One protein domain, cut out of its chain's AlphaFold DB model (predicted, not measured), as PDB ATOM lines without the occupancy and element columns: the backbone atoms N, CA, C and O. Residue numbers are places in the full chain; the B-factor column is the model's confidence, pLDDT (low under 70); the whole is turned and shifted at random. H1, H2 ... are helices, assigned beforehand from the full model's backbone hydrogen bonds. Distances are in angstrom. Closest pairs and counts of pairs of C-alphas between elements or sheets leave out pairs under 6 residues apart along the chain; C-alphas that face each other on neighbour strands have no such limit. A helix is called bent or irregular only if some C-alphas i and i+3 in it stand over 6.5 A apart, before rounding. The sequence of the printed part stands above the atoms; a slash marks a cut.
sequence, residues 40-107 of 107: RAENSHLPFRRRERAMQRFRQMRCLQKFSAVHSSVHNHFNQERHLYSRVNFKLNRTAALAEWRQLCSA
ATOM      1  N   ARG A  40      12.166  13.249  41.245       91.62
ATOM      2  CA  ARG A  40      11.010  13.888  41.877       91.62
ATOM      3  C   ARG A  40      10.275  14.793  40.890       91.62
ATOM      4  O   ARG A  40       9.049  14.740  40.828       91.62
ATOM      5  N   ALA A  41      11.016  15.576  40.108       92.06
ATOM      6  CA  ALA A  41      10.447  16.416  39.062       92.06
ATOM      7  C   ALA A  41       9.795  15.556  37.968       92.06
ATOM      8  O   ALA A  41       8.633  15.780  37.631       92.06
ATOM      9  N   GLU A  42      10.464  14.498  37.504       92.69
ATOM     10  CA  GLU A  42       9.906  13.604  36.481       92.69
ATOM     11  C   GLU A  42       8.636  12.881  36.945       92.69
ATOM     12  O   GLU A  42       7.625  12.855  36.238       92.69
ATOM     13  N   ASN A  43       8.635  12.358  38.172       92.62
ATOM     14  CA  ASN A  43       7.470  11.699  38.756       92.62
ATOM     15  C   ASN A  43       6.297  12.666  38.946       92.62
ATOM     16  O   ASN A  43       5.142  12.264  38.784       92.62
ATOM     17  N   SER A  44       6.569  13.945  39.224       88.44
ATOM     18  CA  SER A  44       5.525  14.969  39.350       88.44
ATOM     19  C   SER A  44       4.745  15.197  38.047       88.44
ATOM     20  O   SER A  44       3.581  15.594  38.086       88.44
ATOM     21  N   HIS A  45       5.327  14.865  36.886       91.19
ATOM     22  CA  HIS A  45       4.647  14.951  35.593       91.19
ATOM     23  C   HIS A  45       3.664  13.796  35.349       91.19
ATOM     24  O   HIS A  45       2.775  13.912  34.500       91.19
ATOM     25  N   LEU A  46       3.793  12.668  36.058       93.31
ATOM     26  CA  LEU A  46       3.007  11.464  35.777       93.31
ATOM     27  C   LEU A  46       1.490  11.676  35.921       93.31
ATOM     28  O   LEU A  46       0.772  11.262  35.005       93.31
ATOM     29  N   PRO A  47       0.959  12.322  36.980       92.94
ATOM     30  CA  PRO A  47      -0.480  12.557  37.102       92.94
ATOM     31  C   PRO A  47      -1.040  13.421  35.970       92.94
ATOM     32  O   PRO A  47      -2.119  13.135  35.451       92.94
ATOM     33  N   PHE A  48      -0.286  14.445  35.557       94.31
ATOM     34  CA  PHE A  48      -0.634  15.298  34.423       94.31
ATOM     35  C   PHE A  48      -0.695  14.489  33.125       94.31
ATOM     36  O   PHE A  48      -1.738  14.455  32.475       94.31
ATOM     37  N   ARG A  49       0.377  13.756  32.785       93.69
ATOM     38  CA  ARG A  49       0.440  12.955  31.548       93.69
ATOM     39  C   ARG A  49      -0.621  11.855  31.511       93.69
ATOM     40  O   ARG A  49      -1.185  11.582  30.457       93.69
ATOM     41  N   ARG A  50      -0.916  11.211  32.647       93.94
ATOM     42  CA  ARG A  50      -2.000  10.214  32.739       93.94
ATOM     43  C   ARG A  50      -3.347  10.837  32.390       93.94
ATOM     44  O   ARG A  50      -4.100  10.250  31.617       93.94
ATOM     45  N   ARG A  51      -3.639  12.022  32.931       93.38
ATOM     46  CA  ARG A  51      -4.899  12.719  32.669       93.38
ATOM     47  C   ARG A  51      -4.988  13.214  31.228       93.38
ATOM     48  O   ARG A  51      -6.000  12.967  30.588       93.38
ATOM     49  N   GLU A  52      -3.924  13.815  30.704       93.94
ATOM     50  CA  GLU A  52      -3.833  14.233  29.299       93.94
ATOM     51  C   GLU A  52      -4.110  13.062  28.341       93.94
ATOM     52  O   GLU A  52      -4.920  13.188  27.423       93.94
ATOM     53  N   ARG A  53      -3.475  11.903  28.563       92.94
ATOM     54  CA  ARG A  53      -3.685  10.710  27.727       92.94
ATOM     55  C   ARG A  53      -5.114  10.183  27.815       92.94
ATOM     56  O   ARG A  53      -5.686   9.847  26.786       92.94
ATOM     57  N   ALA A  54      -5.705  10.159  29.012       93.62
ATOM     58  CA  ALA A  54      -7.109   9.780  29.192       93.62
ATOM     59  C   ALA A  54      -8.076  10.735  28.466       93.62
ATOM     60  O   ALA A  54      -9.158  10.324  28.064       93.62
ATOM     61  N   MET A  55      -7.674  11.992  28.264       92.62
ATOM     62  CA  MET A  55      -8.416  12.996  27.496       92.62
ATOM     63  C   MET A  55      -8.116  12.953  25.987       92.62
ATOM     64  O   MET A  55      -8.510  13.871  25.276       92.62
ATOM     65  N   GLN A  56      -7.414  11.924  25.494       92.81
ATOM     66  CA  GLN A  56      -6.991  11.786  24.091       92.81
ATOM     67  C   GLN A  56      -6.114  12.945  23.580       92.81
ATOM     68  O   GLN A  56      -6.058  13.207  22.379       92.81
ATOM     69  N   ARG A  57      -5.355  13.583  24.486       90.69
ATOM     70  CA  ARG A  57      -4.510  14.764  24.229       90.69
ATOM     71  C   ARG A  57      -5.325  16.002  23.832       90.69
ATOM     72  O   ARG A  57      -6.512  15.953  23.526       90.69
ATOM     73  N   PHE A  58      -4.672  17.159  23.852       90.31
ATOM     74  CA  PHE A  58      -5.314  18.426  23.507       90.31
ATOM     75  C   PHE A  58      -5.119  18.753  22.027       90.31
ATOM     76  O   PHE A  58      -3.989  18.820  21.550       90.31
ATOM     77  N   ARG A  59      -6.220  19.017  21.313       91.69
ATOM     78  CA  ARG A  59      -6.187  19.498  19.918       91.69
ATOM     79  C   ARG A  59      -5.807  20.976  19.802       91.69
ATOM     80  O   ARG A  59      -5.243  21.384  18.797       91.69
ATOM     81  N   GLN A  60      -6.129  21.778  20.819       93.94
ATOM     82  CA  GLN A  60      -5.895  23.223  20.829       93.94
ATOM     83  C   GLN A  60      -5.003  23.631  22.002       93.94
ATOM     84  O   GLN A  60      -5.244  23.237  23.148       93.94
ATOM     85  N   MET A  61      -4.034  24.508  21.733       94.62
ATOM     86  CA  MET A  61      -3.098  25.018  22.742       94.62
ATOM     87  C   MET A  61      -3.807  25.775  23.875       94.62
ATOM     88  O   MET A  61      -3.460  25.605  25.041       94.62
ATOM     89  N   ARG A  62      -4.859  26.542  23.558       95.31
ATOM     90  CA  ARG A  62      -5.669  27.263  24.557       95.31
ATOM     91  C   ARG A  62      -6.276  26.318  25.600       95.31
ATOM     92  O   ARG A  62      -6.312  26.650  26.782       95.31
ATOM     93  N   CYS A  63      -6.745  25.142  25.182       94.06
ATOM     94  CA  CYS A  63      -7.315  24.151  26.095       94.06
ATOM     95  C   CYS A  63      -6.242  23.542  27.002       94.06
ATOM     96  O   CYS A  63      -6.471  23.414  28.202       94.06
ATOM     97  N   LEU A  64      -5.061  23.242  26.446       94.12
ATOM     98  CA  LEU A  64      -3.910  22.779  27.222       94.12
ATOM     99  C   LEU A  64      -3.505  23.805  28.288       94.12
ATOM    100  O   LEU A  64      -3.325  23.426  29.437       94.12
ATOM    101  N   GLN A  65      -3.422  25.092  27.935       94.75
ATOM    102  CA  GLN A  65      -3.071  26.164  28.876       94.75
ATOM    103  C   GLN A  65      -4.085  26.286  30.020       94.75
ATOM    104  O   GLN A  65      -3.696  26.348  31.187       94.75
ATOM    105  N   LYS A  66      -5.388  26.277  29.700       94.12
ATOM    106  CA  LYS A  66      -6.455  26.291  30.715       94.12
ATOM    107  C   LYS A  66      -6.352  25.080  31.641       94.12
ATOM    108  O   LYS A  66      -6.435  25.229  32.854       94.12
ATOM    109  N   PHE A  67      -6.127  23.896  31.076       93.06
ATOM    110  CA  PHE A  67      -5.962  22.670  31.846       93.06
ATOM    111  C   PHE A  67      -4.719  22.715  32.747       93.06
ATOM    112  O   PHE A  67      -4.819  22.457  33.946       93.06
ATOM    113  N   SER A  68      -3.555  23.088  32.209       93.19
ATOM    114  CA  SER A  68      -2.299  23.129  32.962       93.19
ATOM    115  C   SER A  68      -2.312  24.157  34.089       93.19
ATOM    116  O   SER A  68      -1.649  23.944  35.101       93.19
ATOM    117  N   ALA A  69      -3.074  25.244  33.940       93.00
ATOM    118  CA  ALA A  69      -3.211  26.271  34.967       93.00
ATOM    119  C   ALA A  69      -3.887  25.755  36.250       93.00
ATOM    120  O   ALA A  69      -3.549  26.217  37.338       93.00
ATOM    121  N   VAL A  70      -4.811  24.792  36.135       92.31
ATOM    122  CA  VAL A  70      -5.639  24.323  37.265       92.31
ATOM    123  C   VAL A  70      -5.338  22.889  37.704       92.31
ATOM    124  O   VAL A  70      -5.614  22.532  38.848       92.31
ATOM    125  N   HIS A  71      -4.759  22.058  36.825       92.94
ATOM    126  CA  HIS A  71      -4.620  20.613  37.053       92.94
ATOM    127  C   HIS A  71      -3.881  20.268  38.347       92.94
ATOM    128  O   HIS A  71      -4.310  19.366  39.060       92.94
ATOM    129  N   SER A  72      -2.790  20.967  38.672       90.12
ATOM    130  CA  SER A  72      -2.018  20.681  39.889       90.12
ATOM    131  C   SER A  72      -2.809  20.982  41.161       90.12
ATOM    132  O   SER A  72      -2.820  20.149  42.064       90.12
ATOM    133  N   SER A  73      -3.524  22.109  41.215       90.62
ATOM    134  CA  SER A  73      -4.386  22.461  42.349       90.62
ATOM    135  C   SER A  73      -5.491  21.426  42.551       90.62
ATOM    136  O   SER A  73      -5.654  20.916  43.656       90.62
ATOM    137  N   VAL A  74      -6.184  21.040  41.474       91.69
ATOM    138  CA  VAL A  74      -7.235  20.013  41.533       91.69
ATOM    139  C   VAL A  74      -6.648  18.667  41.955       91.69
ATOM    140  O   VAL A  74      -7.168  18.011  42.852       91.69
ATOM    141  N   HIS A  75      -5.540  18.241  41.345       91.81
ATOM    142  CA  HIS A  75      -4.913  16.966  41.674       91.81
ATOM    143  C   HIS A  75      -4.485  16.900  43.142       91.81
ATOM    144  O   HIS A  75      -4.741  15.888  43.793       91.81
ATOM    145  N   ASN A  76      -3.873  17.964  43.660       91.06
ATOM    146  CA  ASN A  76      -3.407  18.024  45.040       91.06
ATOM    147  C   ASN A  76      -4.572  18.012  46.034       91.06
ATOM    148  O   ASN A  76      -4.490  17.264  47.001       91.06
ATOM    149  N   HIS A  77      -5.666  18.733  45.761       91.94
ATOM    150  CA  HIS A  77      -6.864  18.742  46.616       91.94
ATOM    151  C   HIS A  77      -7.397  17.329  46.884       91.94
ATOM    152  O   HIS A  77      -7.604  16.915  48.019       91.94
ATOM    153  N   PHE A  78      -7.514  16.515  45.831       93.38
ATOM    154  CA  PHE A  78      -8.016  15.140  45.944       93.38
ATOM    155  C   PHE A  78      -6.984  14.113  46.435       93.38
ATOM    156  O   PHE A  78      -7.346  12.950  46.646       93.38
ATOM    157  N   ASN A  79      -5.705  14.485  46.535       92.31
ATOM    158  CA  ASN A  79      -4.605  13.579  46.887       92.31
ATOM    159  C   ASN A  79      -3.731  14.117  48.029       92.31
ATOM    160  O   ASN A  79      -2.592  13.665  48.187       92.31
ATOM    161  N   GLN A  80      -4.256  15.058  48.815       88.62
ATOM    162  CA  GLN A  80      -3.528  15.699  49.899       88.62
ATOM    163  C   GLN A  80      -2.962  14.644  50.848       88.62
ATOM    164  O   GLN A  80      -3.682  13.768  51.330       88.62
ATOM    165  N   GLU A  81      -1.640  14.703  51.042       88.31
ATOM    166  CA  GLU A  81      -0.910  13.885  52.017       88.31
ATOM    167  C   GLU A  81      -1.213  12.379  51.923       88.31
ATOM    168  O   GLU A  81      -1.178  11.644  52.909       88.31
ATOM    169  N   ARG A  82      -1.469  11.875  50.705       86.75
ATOM    170  CA  ARG A  82      -1.843  10.471  50.461       86.75
ATOM    171  C   ARG A  82      -0.911   9.454  51.129       86.75
ATOM    172  O   ARG A  82      -1.360   8.361  51.462       86.75
ATOM    173  N   HIS A  83       0.373   9.773  51.256       87.12
ATOM    174  CA  HIS A  83       1.381   8.882  51.831       87.12
ATOM    175  C   HIS A  83       1.478   8.966  53.363       87.12
ATOM    176  O   HIS A  83       2.096   8.089  53.954       87.12
ATOM    177  N   LEU A  84       0.868   9.974  53.995       93.56
ATOM    178  CA  LEU A  84       0.865  10.160  55.449       93.56
ATOM    179  C   LEU A  84      -0.382   9.556  56.107       93.56
ATOM    180  O   LEU A  84      -0.326   9.109  57.249       93.56
ATOM    181  N   TYR A  85      -1.508   9.505  55.390       93.25
ATOM    182  CA  TYR A  85      -2.765   8.997  55.938       93.25
ATOM    183  C   TYR A  85      -3.003   7.506  55.687       93.25
ATOM    184  O   TYR A  85      -2.726   6.965  54.611       93.25
ATOM    185  N   SER A  86      -3.634   6.858  56.675       95.25
ATOM    186  CA  SER A  86      -4.201   5.519  56.516       95.25
ATOM    187  C   SER A  86      -5.218   5.498  55.370       95.25
ATOM    188  O   SER A  86      -5.816   6.515  55.008       95.25
ATOM    189  N   ARG A  87      -5.468   4.315  54.798       94.25
ATOM    190  CA  ARG A  87      -6.425   4.177  53.688       94.25
ATOM    191  C   ARG A  87      -7.832   4.661  54.056       94.25
ATOM    192  O   ARG A  87      -8.526   5.178  53.182       94.25
ATOM    193  N   VAL A  88      -8.251   4.474  55.309       96.31
ATOM    194  CA  VAL A  88      -9.566   4.909  55.805       96.31
ATOM    195  C   VAL A  88      -9.630   6.434  55.850       96.31
ATOM    196  O   VAL A  88     -10.499   7.017  55.207       96.31
ATOM    197  N   ASN A  89      -8.652   7.077  56.490       95.19
ATOM    198  CA  ASN A  89      -8.603   8.537  56.599       95.19
ATOM    199  C   ASN A  89      -8.469   9.198  55.225       95.19
ATOM    200  O   ASN A  89      -9.173  10.154  54.921       95.19
ATOM    201  N   PHE A  90      -7.658   8.626  54.333       95.38
ATOM    202  CA  PHE A  90      -7.539   9.122  52.965       95.38
ATOM    203  C   PHE A  90      -8.878   9.102  52.208       95.38
ATOM    204  O   PHE A  90      -9.188  10.034  51.467       95.38
ATOM    205  N   LYS A  91      -9.693   8.053  52.387       95.00
ATOM    206  CA  LYS A  91     -11.030   7.994  51.780       95.00
ATOM    207  C   LYS A  91     -11.953   9.071  52.346       95.00
ATOM    208  O   LYS A  91     -12.658   9.691  51.559       95.00
ATOM    209  N   LEU A  92     -11.927   9.302  53.660       95.50
ATOM    210  CA  LEU A  92     -12.709  10.364  54.301       95.50
ATOM    211  C   LEU A  92     -12.329  11.742  53.745       95.50
ATOM    212  O   LEU A  92     -13.202  12.456  53.257       95.50
ATOM    213  N   ASN A  93     -11.031  12.053  53.686       94.56
ATOM    214  CA  ASN A  93     -10.529  13.313  53.127       94.56
ATOM    215  C   ASN A  93     -10.950  13.492  51.666       94.56
ATOM    216  O   ASN A  93     -11.385  14.562  51.256       94.56
ATOM    217  N   ARG A  94     -10.882  12.423  50.865       95.44
ATOM    218  CA  ARG A  94     -11.292  12.467  49.459       95.44
ATOM    219  C   ARG A  94     -12.801  12.685  49.293       95.44
ATOM    220  O   ARG A  94     -13.210  13.336  48.331       95.44
ATOM    221  N   THR A  95     -13.620  12.147  50.194       96.38
ATOM    222  CA  THR A  95     -15.067  12.403  50.218       96.38
ATOM    223  C   THR A  95     -15.359  13.856  50.587       96.38
ATOM    224  O   THR A  95     -16.165  14.487  49.906       96.38
ATOM    225  N   ALA A  96     -14.669  14.408  51.589       95.19
ATOM    226  CA  ALA A  96     -14.781  15.820  51.960       95.19
ATOM    227  C   ALA A  96     -14.375  16.742  50.797       95.19
ATOM    228  O   ALA A  96     -15.165  17.584  50.376       95.19
ATOM    229  N   ALA A  97     -13.224  16.479  50.170       95.44
ATOM    230  CA  ALA A  97     -12.755  17.215  48.996       95.44
ATOM    231  C   ALA A  97     -13.768  17.195  47.835       95.44
ATOM    232  O   ALA A  97     -13.927  18.186  47.122       95.44
ATOM    233  N   LEU A  98     -14.479  16.077  47.633       95.25
ATOM    234  CA  LEU A  98     -15.539  15.984  46.625       95.25
ATOM    235  C   LEU A  98     -16.774  16.815  46.996       95.25
ATOM    236  O   LEU A  98     -17.393  17.394  46.102       95.25
ATOM    237  N   ALA A  99     -17.153  16.850  48.273       95.62
ATOM    238  CA  ALA A  99     -18.273  17.658  48.746       95.62
ATOM    239  C   ALA A  99     -17.998  19.154  48.533       95.62
ATOM    240  O   ALA A  99     -18.811  19.834  47.911       95.62
ATOM    241  N   GLU A 100     -16.818  19.627  48.935       93.31
ATOM    242  CA  GLU A 100     -16.359  21.002  48.698       93.31
ATOM    243  C   GLU A 100     -16.327  21.342  47.205       93.31
ATOM    244  O   GLU A 100     -16.827  22.379  46.775       93.31
ATOM    245  N   TRP A 101     -15.795  20.435  46.379       91.50
ATOM    246  CA  TRP A 101     -15.752  20.637  44.933       91.50
ATOM    247  C   TRP A 101     -17.149  20.802  44.327       91.50
ATOM    248  O   TRP A 101     -17.362  21.658  43.472       91.50
ATOM    249  N   ARG A 102     -18.120  19.996  44.770       93.69
ATOM    250  CA  ARG A 102     -19.510  20.105  44.309       93.69
ATOM    251  C   ARG A 102     -20.138  21.434  44.709       93.69
ATOM    252  O   ARG A 102     -20.811  22.020  43.872       93.69
ATOM    253  N   GLN A 103     -19.882  21.906  45.928       93.56
ATOM    254  CA  GLN A 103     -20.365  23.207  46.398       93.56
ATOM    255  C   GLN A 103     -19.827  24.353  45.535       93.56
ATOM    256  O   GLN A 103     -20.594  25.221  45.132       93.56
ATOM    257  N   LEU A 104     -18.538  24.313  45.178       88.44
ATOM    258  CA  LEU A 104     -17.929  25.296  44.276       88.44
ATOM    259  C   LEU A 104     -18.524  25.266  42.862       88.44
ATOM    260  O   LEU A 104     -18.581  26.301  42.213       88.44
ATOM    261  N   CYS A 105     -18.934  24.095  42.363       86.69
ATOM    262  CA  CYS A 105     -19.556  23.972  41.040       86.69
ATOM    263  C   CYS A 105     -21.049  24.330  41.015       86.69
ATOM    264  O   CYS A 105     -21.588  24.521  39.928       86.69
ATOM    265  N   SER A 106     -21.725  24.335  42.166       83.00
ATOM    266  CA  SER A 106     -23.138  24.718  42.283       83.00
ATOM    267  C   SER A 106     -23.357  26.199  42.596       83.00
ATOM    268  O   SER A 106     -24.503  26.639  42.578       83.00
ATOM    269  N   ALA A 107     -22.287  26.921  42.935       58.06
ATOM    270  CA  ALA A 107     -22.283  28.371  43.119       58.06
ATOM    271  C   ALA A 107     -22.125  29.087  41.769       58.06
ATOM    272  O   ALA A 107     -22.738  30.164  41.617       58.06
TER     273      ALA A 107
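This is residues 40 to 107 of the 107 residues of the protein "DDE_Tnp_IS240 domain-containing protein" of Ruegeria atlantica (UniProt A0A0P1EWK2). Two long helices make a loose, flat, open frame: the last residues of H3, 77 and 78, meet H4 partway along it at a slant, and residues 102 to 107, of which 102 to 106 belong to H4, stick out free. The short helix H2 slants past the later half of H3, and the very short H1 sits at the end of H2 that is away from the link to H3. The printed part has 68 residues with four named helices, H1, H2, H3 and H4 in chain order, and no named strand; the class is all helix. The whole is loose, with a radius of gyration of the C-alphas of 14.0 A and spans of 39 by 36 by 17 A.

H4, the longest helix, has residues 87 to 106 and measures 28.8 A from first to last C-alpha; it begins at C-alpha 87 (-6.425, 4.177, 53.688) and ends at C-alpha 106 (-23.138, 24.718, 42.283). H3 has residues 61 to 78 and measures 25.7 A. It has a kink of 39 degrees near residue 70 and is irregular: C-alphas 69 and 72 are 7.5 A apart. H2 has residues 46 to 54 and measures 12.2 A. H1 has residues 40 to 44, measures 6.1 A and begins at C-alpha 40 (11.010, 13.888, 41.877).

H4 touches H3 with residues 93 to 98 alone, and H3 touches H4 with residues 77 to 78 alone. Their closest C-alphas, those of Phe 78 and Arg 94, are 5.5 A apart. They run opposite ways at a steep tilt of 47 degrees. H3 and H2 only just touch, with 3 pairs of C-alphas within 8 A; H3 does so with residues 71 to 75 alone. Their closest C-alphas, those of Phe 48 and His 71, are 7.1 A apart. These two run opposite ways at a steep tilt of 56 degrees. H1 and H2 meet only through their link. H1 is apart from H3 and from H4, and H2 is apart from H4. In H1, H2 and H4 every O i to N i+4 pair is within hydrogen-bond range; in H3, 11 of 14 are.

The two C-alphas farthest apart, those of Gln 60 and Ser 86, are 39.9 A apart, and the first and last printed C-alphas, those of Arg 40 and Ala 107, are 36.3 A apart. The printed part has no cut and ends at Ala 107, the chain's last residue. The link from H1 to H2 is tight, with 1 residue; those from H2 to H3 and from H3 to H4 are short, with 6 and 8 residues. The mean pLDDT of the printed part is 92.2, and one residue, Ala 107, is under 70.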